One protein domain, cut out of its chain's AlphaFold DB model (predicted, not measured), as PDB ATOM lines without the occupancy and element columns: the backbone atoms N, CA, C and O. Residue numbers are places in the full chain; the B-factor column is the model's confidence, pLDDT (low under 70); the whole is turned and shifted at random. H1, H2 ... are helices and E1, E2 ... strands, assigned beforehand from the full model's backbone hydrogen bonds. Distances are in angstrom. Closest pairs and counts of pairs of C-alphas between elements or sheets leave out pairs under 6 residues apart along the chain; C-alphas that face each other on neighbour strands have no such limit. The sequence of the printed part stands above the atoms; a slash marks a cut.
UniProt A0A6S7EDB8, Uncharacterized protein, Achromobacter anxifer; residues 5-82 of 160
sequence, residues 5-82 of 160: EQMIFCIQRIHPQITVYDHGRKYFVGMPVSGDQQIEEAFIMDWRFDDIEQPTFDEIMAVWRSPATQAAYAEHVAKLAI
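What this domain is: This is residues 5 to 82 of the 160 residues of an uncharacterized protein of Achromobacter anxifer (UniProt A0A6S7EDB8). A short helix, H1, sits in the middle, with H2 crossing it at about a right angle on one side and a two-stranded hairpin, E1 and E2, on another; H3 runs farther out. The hairpin's long loop, residues 31 to 42, reaches away from H1. The 78 printed residues hold three named helices and two named strands, in the order H1 E1 E2 H2 H3, with an antiparallel sheet E1 - E2 and a mixed class. The whole is compact, with a radius of gyration of the C-alphas of 12.9 A and spans of 34 by 31 by 26 A.

Where its parts are: Find C-alpha 5 at (310.469, 412.465, 319.176); from there H1 runs to residue 14, 14.3 A away. E1 is residues 27 to 30, and E2 is residues 43 to 47, from C-alpha 43 at (312.587, 407.107, 328.329). H2 takes residues 57 to 64, 10.3 A long. H3, residues 67 to 80, runs 20.0 A to C-alpha 80 at (308.928, 417.637, 308.668).

How they stand to each other: Look first at Cys 10 and Ile 60, the closest C-alphas of H1 and H2, at 5.8 A; these helices touch, about perpendicular at 87 degrees. H3 only just touches H1, with 3 pairs of C-alphas within 8 A and with residues 69 to 73 alone; the closest C-alphas, of Phe 9 and Tyr 73, are 7.3 A apart. The closest C-alphas of H1 and E1, of Ile 8 and Val 29, are 7.1 A apart. In the hairpin E1 and E2, N 28 and O 46 are within hydrogen-bond range at 2.9 A. In H1, H2 and H3 every O i to N i+4 pair is within that range. H3 is apart from E1 and E2.

The domain as a whole: The farthest C-alphas, of Gly 35 and Asp 51, are 36.6 A apart. The printed part has no cut; the links H1 to E1 and E1 to E2 are long. No printed residue is under 70 in pLDDT.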
ATOM      1  N   GLU A   5     309.805 411.509 320.062       96.31
ATOM      2  CA  GLU A   5     310.469 412.465 319.176       96.31
ATOM      3  C   GLU A   5     311.010 413.666 319.953       96.31
ATOM      4  O   GLU A   5     312.121 414.125 319.688       96.31
ATOM      5  N   GLN A   6     310.268 414.152 320.953       97.69
ATOM      6  CA  GLN A   6     310.719 415.245 321.816       97.69
ATOM      7  C   GLN A   6     311.924 414.829 322.666       97.69
ATOM      8  O   GLN A   6     312.860 415.617 322.825       97.69
ATOM      9  N   MET A   7     311.944 413.594 323.182       98.12
ATOM     10  CA  MET A   7     313.096 413.070 323.917       98.12
ATOM     11  C   MET A   7     314.321 412.934 323.008       98.12
ATOM     12  O   MET A   7     315.392 413.412 323.378       98.12
ATOM     13  N   ILE A   8     314.168 412.371 321.804       97.75
ATOM     14  CA  ILE A   8     315.244 412.298 320.798       97.75
ATOM     15  C   ILE A   8     315.791 413.691 320.484       97.75
ATOM     16  O   ILE A   8     317.004 413.906 320.511       97.75
ATOM     17  N   PHE A   9     314.901 414.653 320.238       97.44
ATOM     18  CA  PHE A   9     315.275 416.035 319.953       97.44
ATOM     19  C   PHE A   9     316.066 416.667 321.106       97.44
ATOM     20  O   PHE A   9     317.062 417.354 320.878       97.44
ATOM     21  N   CYS A  10     315.669 416.411 322.356       98.06
ATOM     22  CA  CYS A  10     316.391 416.906 323.527       98.06
ATOM     23  C   CYS A  10     317.761 416.236 323.692       98.06
ATOM     24  O   CYS A  10     318.729 416.942 323.959       98.06
ATOM     25  N   ILE A  11     317.872 414.921 323.471       98.12
ATOM     26  CA  ILE A  11     319.153 414.193 323.513       98.12
ATOM     27  C   ILE A  11     320.145 414.795 322.511       98.12
ATOM     28  O   ILE A  11     321.273 415.111 322.883       98.12
ATOM     29  N   GLN A  12     319.717 415.033 321.269       96.62
ATOM     30  CA  GLN A  12     320.556 415.648 320.230       96.62
ATOM     31  C   GLN A  12     320.926 417.103 320.552       96.62
ATOM     32  O   GLN A  12     321.956 417.606 320.115       96.62
ATOM     33  N   ARG A  13     320.100 417.801 321.336       96.06
ATOM     34  CA  ARG A  13     320.388 419.170 321.780       96.06
ATOM     35  C   ARG A  13     321.381 419.214 322.944       96.06
ATOM     36  O   ARG A  13     322.172 420.150 323.009       96.06
ATOM     37  N   ILE A  14     321.341 418.224 323.839       97.50
ATOM     38  CA  ILE A  14     322.323 418.047 324.923       97.50
ATOM     39  C   ILE A  14     323.668 417.585 324.346       97.50
ATOM     40  O   ILE A  14     324.716 418.084 324.752       97.50
ATOM     41  N   HIS A  15     323.633 416.687 323.360       97.62
ATOM     42  CA  HIS A  15     324.810 416.131 322.697       97.62
ATOM     43  C   HIS A  15     324.755 416.387 321.182       97.62
ATOM     44  O   HIS A  15     324.337 415.505 320.431       97.62
ATOM     45  N   PRO A  16     325.206 417.561 320.701       95.38
ATOM     46  CA  PRO A  16     325.141 417.931 319.282       95.38
ATOM     47  C   PRO A  16     325.913 417.008 318.328       95.38
ATOM     48  O   PRO A  16     325.691 417.047 317.121       95.38
ATOM     49  N   GLN A  17     326.836 416.198 318.849       95.44
ATOM     50  CA  GLN A  17     327.545 415.168 318.091       95.44
ATOM     51  C   GLN A  17     326.686 413.926 317.801       95.44
ATOM     52  O   GLN A  17     327.030 413.158 316.905       95.44
ATOM     53  N   ILE A  18     325.593 413.720 318.544       96.25
ATOM     54  CA  ILE A  18     324.630 412.643 318.298       96.25
ATOM     55  C   ILE A  18     323.663 413.099 317.210       96.25
ATOM     56  O   ILE A  18     323.040 414.155 317.302       96.25
ATOM     57  N   THR A  19     323.497 412.266 316.190       93.56
ATOM     58  CA  THR A  19     322.644 412.556 315.037       93.56
ATOM     59  C   THR A  19     321.364 411.720 315.049       93.56
ATOM     60  O   THR A  19     321.192 410.780 315.829       93.56
ATOM     61  N   VAL A  20     320.453 412.023 314.121       87.69
ATOM     62  CA  VAL A  20     319.256 411.201 313.878       87.69
ATOM     63  C   VAL A  20     319.601 409.772 313.442       87.69
ATOM     64  O   VAL A  20     318.838 408.850 313.712       87.69
ATOM     65  N   TYR A  21     320.764 409.559 312.821       94.19
ATOM     66  CA  TYR A  21     321.193 408.240 312.352       94.19
ATOM     67  C   TYR A  21     321.698 407.328 313.474       94.19
ATOM     68  O   TYR A  21     321.820 406.119 313.267       94.19
ATOM     69  N   ASP A  22     321.990 407.893 314.645       97.25
ATOM     70  CA  ASP A  22     322.429 407.147 315.821       97.25
ATOM     71  C   ASP A  22     321.249 406.548 316.599       97.25
ATOM     72  O   ASP A  22     321.408 405.530 317.284       97.25
ATOM     73  N   HIS A  23     320.052 407.132 316.457       96.75
ATOM     74  CA  HIS A  23     318.833 406.589 317.047       96.75
ATOM     75  C   HIS A  23     318.480 405.240 316.400       96.75
ATOM     76  O   HIS A  23     318.475 405.098 315.176       96.75
ATOM     77  N   GLY A  24     318.217 404.224 317.223       96.44
ATOM     78  CA  GLY A  24     317.993 402.850 316.769       96.44
ATOM     79  C   GLY A  24     319.278 402.066 316.471       96.44
ATOM     80  O   GLY A  24     319.209 400.929 316.001       96.44
ATOM     81  N   ARG A  25     320.460 402.649 316.723       96.94
ATOM     82  CA  ARG A  25     321.770 401.999 316.522       96.94
ATOM     83  C   ARG A  25     322.664 402.095 317.752       96.94
ATOM     84  O   ARG A  25     323.187 401.082 318.218       96.94
ATOM     85  N   LYS A  26     322.853 403.319 318.244       97.75
ATOM     86  CA  LYS A  26     323.741 403.680 319.355       97.75
ATOM     87  C   LYS A  26     322.983 404.122 320.600       97.75
ATOM     88  O   LYS A  26     323.505 403.986 321.697       97.75
ATOM     89  N   TYR A  27     321.744 404.574 320.449       98.25
ATOM     90  CA  TYR A  27     320.813 404.751 321.559       98.25
ATOM     91  C   TYR A  27     319.388 404.452 321.103       98.25
ATOM     92  O   TYR A  27     319.076 404.518 319.910       98.25
ATOM     93  N   PHE A  28     318.530 404.114 322.056       98.25
ATOM     94  CA  PHE A  28     317.141 403.751 321.804       98.25
ATOM     95  C   PHE A  28     316.239 404.476 322.793       98.25
ATOM     96  O   PHE A  28     316.495 404.449 323.996       98.25
ATOM     97  N   VAL A  29     315.173 405.097 322.293       98.25
ATOM     98  CA  VAL A  29     314.146 405.731 323.127       98.25
ATOM     99  C   VAL A  29     312.894 404.858 323.125       98.25
ATOM    100  O   VAL A  29     312.378 404.493 322.074       98.25
ATOM    101  N   GLY A  30     312.404 404.501 324.308       97.38
ATOM    102  CA  GLY A  30     311.135 403.812 324.500       97.38
ATOM    103  C   GLY A  30     309.982 404.802 324.664       97.38
ATOM    104  O   GLY A  30     310.156 405.883 325.226       97.38
ATOM    105  N   MET A  31     308.797 404.421 324.188       97.06
ATOM    106  CA  MET A  31     307.546 405.151 324.401       97.06
ATOM    107  C   MET A  31     306.475 404.170 324.879       97.06
ATOM    108  O   MET A  31     306.024 403.342 324.085       97.06
ATOM    109  N   PRO A  32     306.076 404.216 326.160       96.69
ATOM    110  CA  PRO A  32     304.990 403.384 326.660       96.69
ATOM    111  C   PRO A  32     303.666 403.747 325.980       96.69
ATOM    112  O   PRO A  32     303.245 404.907 326.004       96.69
ATOM    113  N   VAL A  33     302.999 402.753 325.387       96.31
ATOM    114  CA  VAL A  33     301.739 402.927 324.646       96.31
ATOM    115  C   VAL A  33     300.661 401.941 325.091       96.31
ATOM    116  O   VAL A  33     300.949 400.816 325.501       96.31
ATOM    117  N   SER A  34     299.403 402.357 324.957       96.62
ATOM    118  CA  SER A  34     298.226 401.488 324.974       96.62
ATOM    119  C   SER A  34     297.432 401.730 323.692       96.62
ATOM    120  O   SER A  34     296.912 402.824 323.475       96.62
ATOM    121  N   GLY A  35     297.391 400.730 322.807       94.31
ATOM    122  CA  GLY A  35     296.964 400.956 321.424       94.31
ATOM    123  C   GLY A  35     297.864 401.998 320.754       94.31
ATOM    124  O   GLY A  35     299.086 401.888 320.834       94.31
ATOM    125  N   ASP A  36     297.254 403.030 320.170       91.88
ATOM    126  CA  ASP A  36     297.960 404.118 319.479       91.88
ATOM    127  C   ASP A  36     298.244 405.334 320.382       91.88
ATOM    128  O   ASP A  36     298.755 406.355 319.922       91.88
ATOM    129  N   GLN A  37     297.894 405.263 321.672       93.06
ATOM    130  CA  GLN A  37     298.048 406.376 322.602       93.06
ATOM    131  C   GLN A  37     299.259 406.172 323.515       93.06
ATOM    132  O   GLN A  37     299.382 405.147 324.187       93.06
ATOM    133  N   GLN A  38     300.119 407.189 323.599       94.81
ATOM    134  CA  GLN A  38     301.168 407.264 324.615       94.81
ATOM    135  C   GLN A  38     300.546 407.427 326.009       94.81
ATOM    136  O   GLN A  38     299.713 408.314 326.220       94.81
ATOM    137  N   ILE A  39     300.966 406.585 326.954       96.56
ATOM    138  CA  ILE A  39     300.391 406.524 328.310       96.56
ATOM    139  C   ILE A  39     301.338 407.005 329.415       96.56
ATOM    140  O   ILE A  39     300.867 407.360 330.491       96.56
ATOM    141  N   GLU A  40     302.645 407.056 329.159       95.94
ATOM    142  CA  GLU A  40     303.656 407.533 330.112       95.94
ATOM    143  C   GLU A  40     304.741 408.349 329.392       95.94
ATOM    144  O   GLU A  40     304.731 408.467 328.167       95.94
ATOM    145  N   GLU A  41     305.676 408.935 330.144       96.62
ATOM    146  CA  GLU A  41     306.836 409.651 329.600       96.62
ATOM    147  C   GLU A  41     307.697 408.722 328.719       96.62
ATOM    148  O   GLU A  41     307.895 407.547 329.039       96.62
ATOM    149  N   ALA A  42     308.239 409.245 327.615       97.94
ATOM    150  CA  ALA A  42     309.299 408.538 326.901       97.94
ATOM    151  C   ALA A  42     310.545 408.392 327.797       97.94
ATOM    152  O   ALA A  42     310.752 409.190 328.715       97.94
ATOM    153  N   PHE A  43     311.379 407.382 327.540       97.94
ATOM    154  CA  PHE A  43     312.587 407.107 328.329       97.94
ATOM    155  C   PHE A  43     313.723 406.547 327.466       97.94
ATOM    156  O   PHE A  43     313.484 405.950 326.417       97.94
ATOM    157  N   ILE A  44     314.975 406.701 327.907       98.25
ATOM    158  CA  ILE A  44     316.123 406.054 327.257       98.25
ATOM    159  C   ILE A  44     316.107 404.570 327.628       98.25
ATOM    160  O   ILE A  44     316.244 404.215 328.796       98.25
ATOM    161  N   MET A  45     315.914 403.712 326.630       98.00
ATOM    162  CA  MET A  45     315.847 402.261 326.796       98.00
ATOM    163  C   MET A  45     317.234 401.613 326.767       98.00
ATOM    164  O   MET A  45     317.471 400.648 327.488       98.00
ATOM    165  N   ASP A  46     318.132 402.110 325.915       98.12
ATOM    166  CA  ASP A  46     319.483 401.570 325.759       98.12
ATOM    167  C   ASP A  46     320.442 402.673 325.285       98.12
ATOM    168  O   ASP A  46     320.052 403.548 324.500       98.12
ATOM    169  N   TRP A  47     321.688 402.623 325.756       98.31
ATOM    170  CA  TRP A  47     322.730 403.618 325.510       98.31
ATOM    171  C   TRP A  47     324.076 402.929 325.283       98.31
ATOM    172  O   TRP A  47     324.610 402.262 326.164       98.31
ATOM    173  N   ARG A  48     324.619 403.072 324.072       98.12
ATOM    174  CA  ARG A  48     325.787 402.319 323.574       98.12
ATOM    175  C   ARG A  48     326.920 403.224 323.097       98.12
ATOM    176  O   ARG A  48     327.665 402.856 322.184       98.12
ATOM    177  N   PHE A  49     326.997 404.429 323.645       97.19
ATOM    178  CA  PHE A  49     328.162 405.283 323.476       97.19
ATOM    179  C   PHE A  49     329.164 404.977 324.583       97.19
ATOM    180  O   PHE A  49     328.788 404.886 325.749       97.19
ATOM    181  N   ASP A  50     330.430 404.822 324.202       95.44
ATOM    182  CA  ASP A  50     331.518 404.559 325.147       95.44
ATOM    183  C   ASP A  50     332.091 405.869 325.721       95.44
ATOM    184  O   ASP A  50     332.661 405.887 326.809       95.44
ATOM    185  N   ASP A  51     331.945 406.968 324.979       96.19
ATOM    186  CA  ASP A  51     332.581 408.268 325.206       96.19
ATOM    187  C   ASP A  51     331.587 409.412 325.460       96.19
ATOM    188  O   ASP A  51     331.993 410.555 325.674       96.19
ATOM    189  N   ILE A  52     330.285 409.117 325.457       97.06
ATOM    190  CA  ILE A  52     329.224 410.084 325.738       97.06
ATOM    191  C   ILE A  52     328.405 409.552 326.905       97.06
ATOM    192  O   ILE A  52     327.835 408.465 326.825       97.06
ATOM    193  N   GLU A  53     328.341 410.321 327.988       97.44
ATOM    194  CA  GLU A  53     327.504 409.992 329.137       97.44
ATOM    195  C   GLU A  53     326.020 410.067 328.756       97.44
ATOM    196  O   GLU A  53     325.604 410.959 328.017       97.44
ATOM    197  N   GLN A  54     325.223 409.113 329.241       98.19
ATOM    198  CA  GLN A  54     323.781 409.126 329.026       98.19
ATOM    199  C   GLN A  54     323.164 410.304 329.797       98.19
ATOM    200  O   GLN A  54     323.335 410.363 331.015       98.19
ATOM    201  N   PRO A  55     322.383 411.186 329.149       98.06
ATOM    202  CA  PRO A  55     321.720 412.264 329.862       98.06
ATOM    203  C   PRO A  55     320.658 411.702 330.810       98.06
ATOM    204  O   PRO A  55     319.925 410.757 330.493       98.06
ATOM    205  N   THR A  56     320.553 412.311 331.982       98.12
ATOM    206  CA  THR A  56     319.507 411.997 332.953       98.12
ATOM    207  C   THR A  56     318.148 412.502 332.470       98.12
ATOM    208  O   THR A  56     318.036 413.424 331.658       98.12
ATOM    209  N   PHE A  57     317.072 411.921 333.007       97.19
ATOM    210  CA  PHE A  57     315.721 412.386 332.696       97.19
ATOM    211  C   PHE A  57     315.506 413.854 333.098       97.19
ATOM    212  O   PHE A  57     314.870 414.605 332.361       97.19
ATOM    213  N   ASP A  58     316.079 414.289 334.223       97.94
ATOM    214  CA  ASP A  58     315.966 415.674 334.684       97.94
ATOM    215  C   ASP A  58     316.678 416.659 333.748       97.94
ATOM    216  O   ASP A  58     316.129 417.725 333.463       97.94
ATOM    217  N   GLU A  59     317.843 416.300 333.201       98.19
ATOM    218  CA  GLU A  59     318.537 417.109 332.188       98.19
ATOM    219  C   GLU A  59     317.720 417.219 330.900       98.19
ATOM    220  O   GLU A  59     317.539 418.319 330.366       98.19
ATOM    221  N   ILE A  60     317.148 416.103 330.436       98.44
ATOM    222  CA  ILE A  60     316.251 416.085 329.273       98.44
ATOM    223  C   ILE A  60     315.044 416.990 329.515       98.44
ATOM    224  O   ILE A  60     314.714 417.831 328.676       98.44
ATOM    225  N   MET A  61     314.398 416.869 330.674       98.06
ATOM    226  CA  MET A  61     313.219 417.667 331.000       98.06
ATOM    227  C   MET A  61     313.550 419.143 331.217       98.06
ATOM    228  O   MET A  61     312.730 419.996 330.870       98.06
ATOM    229  N   ALA A  62     314.730 419.476 331.743       98.06
ATOM    230  CA  ALA A  62     315.201 420.856 331.837       98.06
ATOM    231  C   ALA A  62     315.359 421.482 330.442       98.06
ATOM    232  O   ALA A  62     314.886 422.598 330.211       98.06
ATOM    233  N   VAL A  63     315.936 420.742 329.490       98.06
ATOM    234  CA  VAL A  63     316.040 421.176 328.089       98.06
ATOM    235  C   VAL A  63     314.662 421.293 327.443       98.06
ATOM    236  O   VAL A  63     314.384 422.318 326.818       98.06
ATOM    237  N   TRP A  64     313.782 420.307 327.625       97.81
ATOM    238  CA  TRP A  64     312.438 420.304 327.039       97.81
ATOM    239  C   TRP A  64     311.542 421.432 327.562       97.81
ATOM    240  O   TRP A  64     310.761 422.021 326.815       97.81
ATOM    241  N   ARG A  65     311.647 421.774 328.849       97.12
ATOM    242  CA  ARG A  65     310.853 422.850 329.468       97.12
ATOM    243  C   ARG A  65     311.311 424.250 329.059       97.12
ATOM    244  O   ARG A  65     310.604 425.215 329.342       97.12
ATOM    245  N   SER A  66     312.461 424.380 328.397       97.69
ATOM    246  CA  SER A  66     312.921 425.664 327.877       97.69
ATOM    247  C   SER A  66     312.021 426.147 326.730       97.69
ATOM    248  O   SER A  66     311.870 425.425 325.738       97.69
ATOM    249  N   PRO A  67     311.495 427.388 326.784       97.81
ATOM    250  CA  PRO A  67     310.712 427.957 325.686       97.81
ATOM    251  C   PRO A  67     311.457 427.954 324.347       97.81
ATOM    252  O   PRO A  67     310.860 427.720 323.301       97.81
ATOM    253  N   ALA A  68     312.779 428.153 324.374       97.00
ATOM    254  CA  ALA A  68     313.603 428.125 323.170       97.00
ATOM    255  C   ALA A  68     313.646 426.729 322.526       97.00
ATOM    256  O   ALA A  68     313.617 426.615 321.302       97.00
ATOM    257  N   THR A  69     313.691 425.665 323.332       97.06
ATOM    258  CA  THR A  69     313.649 424.284 322.829       97.06
ATOM    259  C   THR A  69     312.280 423.958 322.250       97.06
ATOM    260  O   THR A  69     312.209 423.373 321.175       97.06
ATOM    261  N   GLN A  70     311.199 424.367 322.916       96.69
ATOM    262  CA  GLN A  70     309.838 424.124 322.425       96.69
ATOM    263  C   GLN A  70     309.572 424.849 321.103       96.69
ATOM    264  O   GLN A  70     309.019 424.249 320.185       96.69
ATOM    265  N   ALA A  71     310.029 426.099 320.971       97.00
ATOM    266  CA  ALA A  71     309.954 426.840 319.714       97.00
ATOM    267  C   ALA A  71     310.766 426.156 318.600       97.00
ATOM    268  O   ALA A  71     310.255 425.959 317.500       97.00
ATOM    269  N   ALA A  72     311.997 425.725 318.898       96.06
ATOM    270  CA  ALA A  72     312.839 425.016 317.933       96.06
ATOM    271  C   ALA A  72     312.244 423.659 317.516       96.06
ATOM    272  O   ALA A  72     312.322 423.282 316.350       96.06
ATOM    273  N   TYR A  73     311.626 422.929 318.448       96.06
ATOM    274  CA  TYR A  73     310.936 421.678 318.144       96.06
ATOM    275  C   TYR A  73     309.692 421.917 317.283       96.06
ATOM    276  O   TYR A  73     309.471 421.192 316.319       96.06
ATOM    277  N   ALA A  74     308.902 422.955 317.576       95.44
ATOM    278  CA  ALA A  74     307.753 423.320 316.752       95.44
ATOM    279  C   ALA A  74     308.171 423.663 315.311       95.44
ATOM    280  O   ALA A  74     307.546 423.186 314.367       95.44
ATOM    281  N   GLU A  75     309.262 424.415 315.132       93.38
ATOM    282  CA  GLU A  75     309.839 424.687 313.808       93.38
ATOM    283  C   GLU A  75     310.320 423.400 313.118       93.38
ATOM    284  O   GLU A  75     310.073 423.197 311.929       93.38
ATOM    285  N   HIS A  76     310.976 422.502 313.858       92.12
ATOM    286  CA  HIS A  76     311.421 421.210 313.336       92.12
ATOM    287  C   HIS A  76     310.246 420.357 312.838       92.12
ATOM    288  O   HIS A  76     310.285 419.857 311.713       92.12
ATOM    289  N   VAL A  77     309.177 420.244 313.629       93.69
ATOM    290  CA  VAL A  77     307.955 419.521 313.247       93.69
ATOM    291  C   VAL A  77     307.288 420.172 312.035       93.69
ATOM    292  O   VAL A  77     306.884 419.462 311.118       93.69
ATOM    293  N   ALA A  78     307.221 421.506 311.987       90.56
ATOM    294  CA  ALA A  78     306.677 422.220 310.833       90.56
ATOM    295  C   ALA A  78     307.453 421.892 309.547       90.56
ATOM    296  O   ALA A  78     306.836 421.635 308.517       90.56
ATOM    297  N   LYS A  79     308.788 421.805 309.614       89.81
ATOM    298  CA  LYS A  79     309.617 421.413 308.463       89.81
ATOM    299  C   LYS A  79     309.392 419.966 308.031       89.81
ATOM    300  O   LYS A  79     309.343 419.693 306.838       89.81
ATOM    301  N   LEU A  80     309.232 419.042 308.978       90.38
ATOM    302  CA  LEU A  80     308.928 417.637 308.668       90.38
ATOM    303  C   LEU A  80     307.536 417.451 308.049       90.38
ATOM    304  O   LEU A  80     307.315 416.474 307.338       90.38
ATOM    305  N   ALA A  81     306.607 418.373 308.310       92.69
ATOM    306  CA  ALA A  81     305.269 418.352 307.732       92.69
ATOM    307  C   ALA A  81     305.226 418.840 306.273       92.69
ATOM    308  O   ALA A  81     304.206 418.650 305.609       92.69
ATOM    309  N   ILE A  82     306.301 419.453 305.762       96.38
ATOM    310  CA  ILE A  82     306.377 419.883 304.364       96.38
ATOM    311  C   ILE A  82     306.434 418.632 303.478       96.38
ATOM    312  O   ILE A  82     307.351 417.818 303.623       96.38
TER     313      ILE A  82